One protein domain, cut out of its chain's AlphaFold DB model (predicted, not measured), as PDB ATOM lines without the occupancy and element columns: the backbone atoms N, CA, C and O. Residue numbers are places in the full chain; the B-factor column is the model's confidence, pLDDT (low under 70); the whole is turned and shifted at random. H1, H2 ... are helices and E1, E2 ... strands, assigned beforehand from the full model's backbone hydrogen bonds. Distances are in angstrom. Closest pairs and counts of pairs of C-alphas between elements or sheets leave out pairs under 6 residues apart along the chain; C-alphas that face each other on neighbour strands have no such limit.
ATOM      1  N   GLU A 337     -28.023  31.164 -25.310       85.12
ATOM      2  CA  GLU A 337     -28.225  30.944 -26.741       85.12
ATOM      3  C   GLU A 337     -27.006  30.232 -27.371       85.12
ATOM      4  O   GLU A 337     -25.861  30.467 -26.949       85.12
ATOM      5  N   PRO A 338     -27.216  29.316 -28.336       88.50
ATOM      6  CA  PRO A 338     -26.119  28.610 -28.976       88.50
ATOM      7  C   PRO A 338     -25.137  29.604 -29.615       88.50
ATOM      8  O   PRO A 338     -25.567  30.454 -30.392       88.50
ATOM      9  N   PRO A 339     -23.824  29.493 -29.344       90.06
ATOM     10  CA  PRO A 339     -22.828  30.328 -30.003       90.06
ATOM     11  C   PRO A 339     -22.895  30.190 -31.530       90.06
ATOM     12  O   PRO A 339     -23.178  29.097 -32.032       90.06
ATOM     13  N   GLU A 340     -22.567  31.271 -32.244       88.94
ATOM     14  CA  GLU A 340     -22.547  31.331 -33.716       88.94
ATOM     15  C   GLU A 340     -21.688  30.212 -34.321       88.94
ATOM     16  O   GLU A 340     -22.119  29.480 -35.212       88.94
ATOM     17  N   LEU A 341     -20.486  30.018 -33.775       90.50
ATOM     18  CA  LEU A 341     -19.579  28.963 -34.207       90.50
ATOM     19  C   LEU A 341     -20.030  27.605 -33.671       90.50
ATOM     20  O   LEU A 341     -20.139  27.382 -32.465       90.50
ATOM     21  N   GLU A 342     -20.232  26.659 -34.584       90.88
ATOM     22  CA  GLU A 342     -20.872  25.390 -34.256       90.88
ATOM     23  C   GLU A 342     -20.077  24.471 -33.327       90.88
ATOM     24  O   GLU A 342     -20.633  23.655 -32.593       90.88
ATOM     25  N   TYR A 343     -18.761  24.612 -33.340       92.00
ATOM     26  CA  TYR A 343     -17.869  23.886 -32.454       92.00
ATOM     27  C   TYR A 343     -17.728  24.538 -31.074       92.00
ATOM     28  O   TYR A 343     -16.910  24.079 -30.280       92.00
ATOM     29  N   LEU A 344     -18.495  25.585 -30.765       93.81
ATOM     30  CA  LEU A 344     -18.534  26.202 -29.444       93.81
ATOM     31  C   LEU A 344     -19.853  25.885 -28.738       93.81
ATOM     32  O   LEU A 344     -20.929  25.853 -29.339       93.81
ATOM     33  N   ALA A 345     -19.768  25.655 -27.431       93.88
ATOM     34  CA  ALA A 345     -20.937  25.438 -26.589       93.88
ATOM     35  C   ALA A 345     -20.747  26.043 -25.194       93.88
ATOM     36  O   ALA A 345     -19.628  26.129 -24.693       93.88
ATOM     37  N   TRP A 346     -21.861  26.426 -24.568       92.44
ATOM     38  CA  TRP A 346     -21.912  26.865 -23.177       92.44
ATOM     39  C   TRP A 346     -22.068  25.631 -22.299       92.44
ATOM     40  O   TRP A 346     -23.143  25.027 -22.249       92.44
ATOM     41  N   VAL A 347     -20.984  25.242 -21.639       92.94
ATOM     42  CA  VAL A 347     -20.913  24.016 -20.842       92.94
ATOM     43  C   VAL A 347     -20.821  24.399 -19.363       92.94
ATOM     44  O   VAL A 347     -20.024  25.278 -19.032       92.94
ATOM     45  N   PRO A 348     -21.611  23.779 -18.468       91.56
ATOM     46  CA  PRO A 348     -21.454  23.957 -17.027       91.56
ATOM     47  C   PRO A 348     -20.023  23.647 -16.589       91.56
ATOM     48  O   PRO A 348     -19.475  22.611 -16.972       91.56
ATOM     49  N   LEU A 349     -19.420  24.533 -15.794       88.25
ATOM     50  CA  LEU A 349     -18.064  24.331 -15.278       88.25
ATOM     51  C   LEU A 349     -17.991  23.080 -14.387       88.25
ATOM     52  O   LEU A 349     -17.008  22.340 -14.414       88.25
ATOM     53  N   ILE A 350     -19.074  22.822 -13.650       85.62
ATOM     54  CA  ILE A 350     -19.293  21.614 -12.860       85.62
ATOM     55  C   ILE A 350     -20.336  20.761 -13.602       85.62
ATOM     56  O   ILE A 350     -21.473  21.208 -13.743       85.62
ATOM     57  N   PRO A 351     -19.990  19.547 -14.080       81.00
ATOM     58  CA  PRO A 351     -20.864  18.741 -14.942       81.00
ATOM     59  C   PRO A 351     -22.254  18.437 -14.372       81.00
ATOM     60  O   PRO A 351     -23.206  18.293 -15.142       81.00
ATOM     61  N   ASP A 352     -22.360  18.350 -13.046       81.81
ATOM     62  CA  ASP A 352     -23.592  17.994 -12.340       81.81
ATOM     63  C   ASP A 352     -24.422  19.218 -11.922       81.81
ATOM     64  O   ASP A 352     -25.604  19.086 -11.596       81.81
ATOM     65  N   ASP A 353     -23.845  20.422 -11.974       79.31
ATOM     66  CA  ASP A 353     -24.550  21.652 -11.630       79.31
ATOM     67  C   ASP A 353     -25.203  22.260 -12.875       79.31
ATOM     68  O   ASP A 353     -24.646  23.095 -13.587       79.31
ATOM     69  N   VAL A 354     -26.433  21.827 -13.142       70.44
ATOM     70  CA  VAL A 354     -27.227  22.301 -14.289       70.44
ATOM     71  C   VAL A 354     -27.512  23.810 -14.208       70.44
ATOM     72  O   VAL A 354     -27.726  24.447 -15.248       70.44
ATOM     73  N   THR A 355     -27.509  24.365 -12.991       71.44
ATOM     74  CA  THR A 355     -27.741  25.782 -12.666       71.44
ATOM     75  C   THR A 355     -26.464  26.600 -12.517       71.44
ATOM     76  O   THR A 355     -26.544  27.824 -12.411       71.44
ATOM     77  N   GLY A 356     -25.313  25.935 -12.516       76.19
ATOM     78  CA  GLY A 356     -24.021  26.544 -12.257       76.19
ATOM     79  C   GLY A 356     -23.551  27.458 -13.375       76.19
ATOM     80  O   GLY A 356     -24.130  27.531 -14.466       76.19
ATOM     81  N   GLU A 357     -22.447  28.143 -13.095       83.06
ATOM     82  CA  GLU A 357     -21.753  28.964 -14.077       83.06
ATOM     83  C   GLU A 357     -21.403  28.122 -15.310       83.06
ATOM     84  O   GLU A 357     -20.793  27.049 -15.220       83.06
ATOM     85  N   ARG A 358     -21.818  28.608 -16.480       88.06
ATOM     86  CA  ARG A 358     -21.456  28.004 -17.759       88.06
ATOM     87  C   ARG A 358     -20.319  28.795 -18.366       88.06
ATOM     88  O   ARG A 358     -20.345  30.021 -18.392       88.06
ATOM     89  N   GLN A 359     -19.350  28.077 -18.904       89.62
ATOM     90  CA  GLN A 359     -18.238  28.663 -19.627       89.62
ATOM     91  C   GLN A 359     -18.230  28.140 -21.062       89.62
ATOM     92  O   GLN A 359     -18.699  27.039 -21.365       89.62
ATOM     93  N   LEU A 360     -17.727  28.965 -21.970       91.12
ATOM     94  CA  LEU A 360     -17.592  28.594 -23.365       91.12
ATOM     95  C   LEU A 360     -16.512  27.510 -23.493       91.12
ATOM     96  O   LEU A 360     -15.392  27.674 -23.006       91.12
ATOM     97  N   LYS A 361     -16.839  26.397 -24.146       93.81
ATOM     98  CA  LYS A 361     -15.913  25.291 -24.409       93.81
ATOM     99  C   LYS A 361     -15.816  25.044 -25.909       93.81
ATOM    100  O   LYS A 361     -16.836  25.004 -26.599       93.81
ATOM    101  N   CYS A 362     -14.596  24.852 -26.404       94.56
ATOM    102  CA  CYS A 362     -14.367  24.425 -27.775       94.56
ATOM    103  C   CYS A 362     -14.487  22.904 -27.857       94.56
ATOM    104  O   CYS A 362     -13.685  22.169 -27.286       94.56
ATOM    105  N   LEU A 363     -15.496  22.429 -28.578       95.12
ATOM    106  CA  LEU A 363     -15.818  21.014 -28.738       95.12
ATOM    107  C   LEU A 363     -14.860  20.282 -29.689       95.12
ATOM    108  O   LEU A 363     -14.809  19.053 -29.648       95.12
ATOM    109  N   LEU A 364     -14.105  21.013 -30.521       94.00
ATOM    110  CA  LEU A 364     -13.081  20.432 -31.400       94.00
ATOM    111  C   LEU A 364     -11.873  19.939 -30.601       94.00
ATOM    112  O   LEU A 364     -11.428  18.814 -30.790       94.00
ATOM    113  N   CYS A 365     -11.342  20.779 -29.712       92.44
ATOM    114  CA  CYS A 365     -10.139  20.479 -28.932       92.44
ATOM    115  C   CYS A 365     -10.432  20.086 -27.474       92.44
ATOM    116  O   CYS A 365      -9.503  19.770 -26.735       92.44
ATOM    117  N   ASP A 366     -11.703  20.129 -27.067       92.31
ATOM    118  CA  ASP A 366     -12.206  19.894 -25.709       92.31
ATOM    119  C   ASP A 366     -11.575  20.796 -24.626       92.31
ATOM    120  O   ASP A 366     -11.493  20.424 -23.455       92.31
ATOM    121  N   LYS A 367     -11.162  22.017 -24.995       92.62
ATOM    122  CA  LYS A 367     -10.559  23.008 -24.083       92.62
ATOM    123  C   LYS A 367     -11.534  24.144 -23.762       92.62
ATOM    124  O   LYS A 367     -12.377  24.517 -24.580       92.62
ATOM    125  N   TRP A 368     -11.409  24.698 -22.559       92.06
ATOM    126  CA  TRP A 368     -12.155  25.882 -22.131       92.06
ATOM    127  C   TRP A 368     -11.657  27.131 -22.858       92.06
ATOM    128  O   TRP A 368     -10.450  27.342 -23.007       92.06
ATOM    129  N   VAL A 369     -12.595  27.955 -23.317       89.00
ATOM    130  CA  VAL A 369     -12.321  29.195 -24.037       89.00
ATOM    131  C   VAL A 369     -12.326  30.342 -23.033       89.00
ATOM    132  O   VAL A 369     -13.373  30.732 -22.523       89.00
ATOM    133  N   ASN A 370     -11.142  30.885 -22.753       82.06
ATOM    134  CA  ASN A 370     -11.010  32.111 -21.958       82.06
ATOM    135  C   ASN A 370     -11.264  33.362 -22.805       82.06
ATOM    136  O   ASN A 370     -11.858  34.318 -22.322       82.06
ATOM    137  N   ASP A 371     -10.823  33.338 -24.064       74.12
ATOM    138  CA  ASP A 371     -11.018  34.414 -25.028       74.12
ATOM    139  C   ASP A 371     -11.440  33.797 -26.374       74.12
ATOM    140  O   ASP A 371     -10.648  33.048 -26.970       74.12
ATOM    141  N   PRO A 372     -12.671  34.068 -26.851       67.94
ATOM    142  CA  PRO A 372     -13.143  33.577 -28.142       67.94
ATOM    143  C   PRO A 372     -12.220  33.971 -29.296       67.94
ATOM    144  O   PRO A 372     -12.037  33.184 -30.219       67.94
ATOM    145  N   TRP A 373     -11.580  35.138 -29.225       67.00
ATOM    146  CA  TRP A 373     -10.788  35.678 -30.324       67.00
ATOM    147  C   TRP A 373      -9.447  34.962 -30.516       67.00
ATOM    148  O   TRP A 373      -8.976  34.797 -31.639       67.00
ATOM    149  N   TYR A 374      -8.832  34.496 -29.427       70.38
ATOM    150  CA  TYR A 374      -7.527  33.820 -29.481       70.38
ATOM    151  C   TYR A 374      -7.630  32.300 -29.557       70.38
ATOM    152  O   TYR A 374      -6.676  31.642 -29.972       70.38
ATOM    153  N   HIS A 375      -8.759  31.724 -29.140       73.75
ATOM    154  CA  HIS A 375      -8.934  30.275 -29.117       73.75
ATOM    155  C   HIS A 375      -9.679  29.739 -30.346       73.75
ATOM    156  O   HIS A 375      -9.428  28.604 -30.752       73.75
ATOM    157  N   CYS A 376     -10.565  30.541 -30.945       75.19
ATOM    158  CA  CYS A 376     -11.536  30.081 -31.934       75.19
ATOM    159  C   CYS A 376     -11.238  30.677 -33.316       75.19
ATOM    160  O   CYS A 376     -11.910  31.598 -33.769       75.19
ATOM    161  N   GLY A 377     -10.219  30.150 -34.000       82.69
ATOM    162  CA  GLY A 377     -10.051  30.409 -35.433       82.69
ATOM    163  C   GLY A 377     -11.151  29.744 -36.255       82.69
ATOM    164  O   GLY A 377     -11.659  28.696 -35.852       82.69
ATOM    165  N   THR A 378     -11.480  30.314 -37.413       87.12
ATOM    166  CA  THR A 378     -12.388  29.702 -38.395       87.12
ATOM    167  C   THR A 378     -11.602  28.954 -39.470       87.12
ATOM    168  O   THR A 378     -10.370  28.960 -39.482       87.12
ATOM    169  N   ARG A 379     -12.298  28.281 -40.390       85.62
ATOM    170  CA  ARG A 379     -11.644  27.583 -41.506       85.62
ATOM    171  C   ARG A 379     -10.954  28.564 -42.460       85.62
ATOM    172  O   ARG A 379      -9.914  28.238 -43.024       85.62
ATOM    173  N   GLU A 380     -11.520  29.756 -42.609       85.94
ATOM    174  CA  GLU A 380     -11.020  30.846 -43.448       85.94
ATOM    175  C   GLU A 380      -9.860  31.583 -42.771       85.94
ATOM    176  O   GLU A 380      -8.936  32.032 -43.447       85.94
ATOM    177  N   ASN A 381      -9.885  31.678 -41.437       87.56
ATOM    178  CA  ASN A 381      -8.826  32.283 -40.639       87.56
ATOM    179  C   ASN A 381      -8.404  31.347 -39.488       87.56
ATOM    180  O   ASN A 381      -8.923  31.473 -38.370       87.56
ATOM    181  N   PRO A 382      -7.480  30.397 -39.742       84.94
ATOM    182  CA  PRO A 382      -7.099  29.364 -38.782       84.94
ATOM    183  C   PRO A 382      -6.217  29.922 -37.651       84.94
ATOM    184  O   PRO A 382      -5.010  29.691 -37.586       84.94
ATOM    185  N   ALA A 383      -6.829  30.642 -36.719       84.50
ATOM    186  CA  ALA A 383      -6.240  31.023 -35.439       84.50
ATOM    187  C   ALA A 383      -6.389  29.912 -34.375       84.50
ATOM    188  O   ALA A 383      -7.115  28.933 -34.559       84.50
ATOM    189  N   GLY A 384      -5.701  30.065 -33.242       84.69
ATOM    190  CA  GLY A 384      -5.791  29.155 -32.098       84.69
ATOM    191  C   GLY A 384      -4.658  28.131 -31.997       84.69
ATOM    192  O   GLY A 384      -3.615  28.233 -32.640       84.69
ATOM    193  N   SER A 385      -4.839  27.148 -31.110       86.38
ATOM    194  CA  SER A 385      -3.830  26.106 -30.862       86.38
ATOM    195  C   SER A 385      -3.642  25.176 -32.071       86.38
ATOM    196  O   SER A 385      -4.575  24.973 -32.846       86.38
ATOM    197  N   LYS A 386      -2.464  24.546 -32.202       89.81
ATOM    198  CA  LYS A 386      -2.183  23.573 -33.283       89.81
ATOM    199  C   LYS A 386      -3.230  22.454 -33.362       89.81
ATOM    200  O   LYS A 386      -3.614  22.052 -34.455       89.81
ATOM    201  N   ASP A 387      -3.725  21.992 -32.212       89.25
ATOM    202  CA  ASP A 387      -4.792  20.986 -32.149       89.25
ATOM    203  C   ASP A 387      -6.088  21.511 -32.778       89.25
ATOM    204  O   ASP A 387      -6.701  20.829 -33.593       89.25
ATOM    205  N   HIS A 388      -6.480  22.746 -32.443       91.81
ATOM    206  CA  HIS A 388      -7.662  23.396 -33.019       91.81
ATOM    207  C   HIS A 388      -7.543  23.505 -34.539       91.81
ATOM    208  O   HIS A 388      -8.441  23.075 -35.254       91.81
ATOM    209  N   GLN A 389      -6.397  23.976 -35.036       92.50
ATOM    210  CA  GLN A 389      -6.127  24.082 -36.474       92.50
ATOM    211  C   GLN A 389      -6.206  22.732 -37.195       92.50
ATOM    212  O   GLN A 389      -6.724  22.656 -38.308       92.50
ATOM    213  N   ARG A 390      -5.734  21.651 -36.561       92.25
ATOM    214  CA  ARG A 390      -5.857  20.293 -37.102       92.25
ATOM    215  C   ARG A 390      -7.322  19.861 -37.191       92.25
ATOM    216  O   ARG A 390      -7.744  19.364 -38.229       92.25
ATOM    217  N   TYR A 391      -8.104  20.080 -36.136       92.88
ATOM    218  CA  TYR A 391      -9.515  19.685 -36.108       92.88
ATOM    219  C   TYR A 391     -10.420  20.561 -36.985       92.88
ATOM    220  O   TYR A 391     -11.423  20.062 -37.494       92.88
ATOM    221  N   LEU A 392     -10.045  21.819 -37.243       92.75
ATOM    222  CA  LEU A 392     -10.755  22.704 -38.175       92.75
ATOM    223  C   LEU A 392     -10.865  22.111 -39.588       92.75
ATOM    224  O   LEU A 392     -11.869  22.323 -40.264       92.75
ATOM    225  N   GLN A 393      -9.880  21.319 -40.019       91.12
ATOM    226  CA  GLN A 393      -9.895  20.655 -41.329       91.12
ATOM    227  C   GLN A 393     -11.025  19.626 -41.455       91.12
ATOM    228  O   GLN A 393     -11.470  19.325 -42.562       91.12
ATOM    229  N   HIS A 394     -11.505  19.099 -40.327       91.19
ATOM    230  CA  HIS A 394     -12.576  18.110 -40.286       91.19
ATOM    231  C   HIS A 394     -13.970  18.732 -40.156       91.19
ATOM    232  O   HIS A 394     -14.951  17.991 -40.225       91.19
ATOM    233  N   VAL A 395     -14.086  20.057 -39.983       91.00
ATOM    234  CA  VAL A 395     -15.380  20.749 -39.849       91.00
ATOM    235  C   VAL A 395     -16.229  20.527 -41.103       91.00
ATOM    236  O   VAL A 395     -15.782  20.771 -42.226       91.00
ATOM    237  N   GLY A 396     -17.453  20.030 -40.897       87.81
ATOM    238  CA  GLY A 396     -18.383  19.619 -41.958       87.81
ATOM    239  C   GLY A 396     -18.190  18.185 -42.475       87.81
ATOM    240  O   GLY A 396     -19.001  17.710 -43.266       87.81
ATOM    241  N   GLY A 397     -17.149  17.471 -42.034       93.25
ATOM    242  CA  GLY A 397     -16.899  16.074 -42.398       93.25
ATOM    243  C   GLY A 397     -17.616  15.053 -41.503       93.25
ATOM    244  O   GLY A 397     -18.195  15.385 -40.467       93.25
ATOM    245  N   ALA A 398     -17.513  13.769 -41.865       94.25
ATOM    246  CA  ALA A 398     -18.125  12.664 -41.115       94.25
ATOM    247  C   ALA A 398     -17.651  12.601 -39.650       94.25
ATOM    248  O   ALA A 398     -18.466  12.450 -38.740       94.25
ATOM    249  N   TRP A 399     -16.349  12.801 -39.410       93.00
ATOM    250  CA  TRP A 399     -15.790  12.831 -38.055       93.00
ATOM    251  C   TRP A 399     -16.413  13.941 -37.200       93.00
ATOM    252  O   TRP A 399     -16.798  13.698 -36.059       93.00
ATOM    253  N   TYR A 400     -16.568  15.143 -37.759       94.75
ATOM    254  CA  TYR A 400     -17.161  16.286 -37.066       94.75
ATOM    255  C   TYR A 400     -18.630  16.034 -36.712       94.75
ATOM    256  O   TYR A 400     -19.047  16.258 -35.572       94.75
ATOM    257  N   ASN A 401     -19.392  15.473 -37.650       94.00
ATOM    258  CA  ASN A 401     -20.795  15.131 -37.430       94.00
ATOM    259  C   ASN A 401     -20.981  14.049 -36.357       94.00
ATOM    260  O   ASN A 401     -21.973  14.091 -35.630       94.00
ATOM    261  N   ALA A 402     -20.036  13.113 -36.235       94.00
ATOM    262  CA  ALA A 402     -20.067  12.053 -35.230       94.00
ATOM    263  C   ALA A 402     -19.560  12.505 -33.847       94.00
ATOM    264  O   ALA A 402     -20.069  12.043 -32.833       94.00
ATOM    265  N   ASN A 403     -18.588  13.421 -33.780       93.44
ATOM    266  CA  ASN A 403     -17.895  13.744 -32.524       93.44
ATOM    267  C   ASN A 403     -18.283  15.096 -31.917       93.44
ATOM    268  O   ASN A 403     -18.282  15.241 -30.694       93.44
ATOM    269  N   VAL A 404     -18.603  16.096 -32.743       95.19
ATOM    270  CA  VAL A 404     -18.826  17.479 -32.293       95.19
ATOM    271  C   VAL A 404     -20.313  17.792 -32.182       95.19
ATOM    272  O   VAL A 404     -20.767  18.247 -31.130       95.19
ATOM    273  N   LEU A 405     -21.101  17.492 -33.218       93.00
ATOM    274  CA  LEU A 405     -22.534  17.810 -33.218       93.00
ATOM    275  C   LEU A 405     -23.328  17.121 -32.093       93.00
ATOM    276  O   LEU A 405     -24.161  17.795 -31.486       93.00
ATOM    277  N   PRO A 406     -23.097  15.838 -31.737       94.00
ATOM    278  CA  PRO A 406     -23.797  15.219 -30.612       94.00
ATOM    279  C   PRO A 406     -23.463  15.897 -29.281       94.00
ATOM    280  O   PRO A 406     -24.362  16.145 -28.478       94.00
ATOM    281  N   LYS A 407     -22.193  16.282 -29.077       94.06
ATOM    282  CA  LYS A 407     -21.773  17.053 -27.899       94.06
ATOM    283  C   LYS A 407     -22.450  18.420 -27.867       94.06
ATOM    284  O   LYS A 407     -22.929  18.820 -26.813       94.06
ATOM    285  N   ARG A 408     -22.545  19.117 -29.005       93.31
ATOM    286  CA  ARG A 408     -23.251  20.403 -29.085       93.31
ATOM    287  C   ARG A 408     -24.729  20.241 -28.740       93.31
ATOM    288  O   ARG A 408     -25.221  20.968 -27.889       93.31
ATOM    289  N   ARG A 409     -25.408  19.244 -29.320       91.88
ATOM    290  CA  ARG A 409     -26.834  18.954 -29.070       91.88
ATOM    291  C   ARG A 409     -27.144  18.627 -27.609       91.88
ATOM    292  O   ARG A 409     -28.245  18.922 -27.160       91.88
ATOM    293  N   ARG A 410     -26.190  18.052 -26.867       90.25
ATOM    294  CA  ARG A 410     -26.329  17.816 -25.419       90.25
ATOM    295  C   ARG A 410     -26.534  19.117 -24.638       90.25
ATOM    296  O   ARG A 410     -27.272  19.117 -23.658       90.25
ATOM    297  N   TRP A 411     -25.875  20.194 -25.055       88.50
ATOM    298  CA  TRP A 411     -25.919  21.489 -24.368       88.50
ATOM    299  C   TRP A 411     -26.917  22.458 -25.002       88.50
ATOM    300  O   TRP A 411     -27.541  23.235 -24.287       88.50
ATOM    301  N   HIS A 412     -27.087  22.352 -26.319       88.50
ATOM    302  CA  HIS A 412     -27.868  23.233 -27.181       88.50
ATOM    303  C   HIS A 412     -28.780  22.399 -28.093       88.50
ATOM    304  O   HIS A 412     -28.439  22.164 -29.259       88.50
TER     305      HIS A 412
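AT A GLANCE: This is residues 337 to 412 of the 468 residues of a protein of Symbiodinium sp. KB8 (UniProt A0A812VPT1). A two-stranded hairpin, E1 and E2, is held in a loose C of chain: H3 and H4 follow each other end to end in a row along the E1 side, with H4 packed on E1, while H1 lies near E2 and H2 stands beyond the end of the hairpin away from its turn. Four short helices that touch no other helix are strung on loops. The printed part has 76 residues, with two named strands and then four named helices in the order E1, E2, H1, H2, H3, H4; the sheet E1 - E2 is antiparallel. The class is mixed, helices and strands, with under half of the residues, 34, in named elements. The whole is compact, with a radius of gyration of the C-alphas of 12.1 A and spans of 35 by 26 by 19 A.

IN THESE COORDINATES: E1 is residues 344 to 348, 13.0 A long, and begins at C-alpha 344 (-18.534, 26.202, -29.444). E2 is residues 358 to 362, 12.8 A long. H4, residues 405 to 411, is 10.2 A long and ends at C-alpha 411 (-25.919, 21.489, -24.368). H3 is residues 398 to 403. H2, residues 386 to 392, is 9.9 A long and begins at C-alpha 386 (-2.183, 23.573, -33.283). H1 is residues 372 to 375.

HOW THE PARTS SIT: E1 and E2 form a hairpin, antiparallel at 143 degrees between their directions; N 347 and O 359 are 2.9 A apart and N 345 and O 361 3.1 A, within hydrogen-bond range. Residues 361 to 362 of E2 also pair, antiparallel, with residues 367 to 368. H4 touches E1, the closest C-alphas being those of Ala 345 and Arg 408, 6.1 A apart. H4 and E2 are apart. H3 and H4 meet only through their link. E2 and H1 are near each other, with 5 pairs of C-alphas within 10 A. H1 and H2 are only just apart, closest 8.0 A, and H2 and H3 are only just apart, closest 8.4 A. In H2 and H3 every O i to N i+4 pair is within hydrogen-bond range, in H4 2 of 3; H1 is too short for such a pair, and its one O i to N i+3 pair is not within range.

THE WHOLE: The two C-alphas farthest apart are those of Asp 352 and Glu 380, 35.9 A, while those of Glu 337 and His 412, the first and last printed, are 7.7 A apart. The printed part has no cut. The links H2 to H3 and H3 to H4 are tight, those from E1 to E2, E2 to H1 and H1 to H2 are short, and no link is long. The mean pLDDT of the printed part is 87.9; residues 372 to 373, in H1, are under 70.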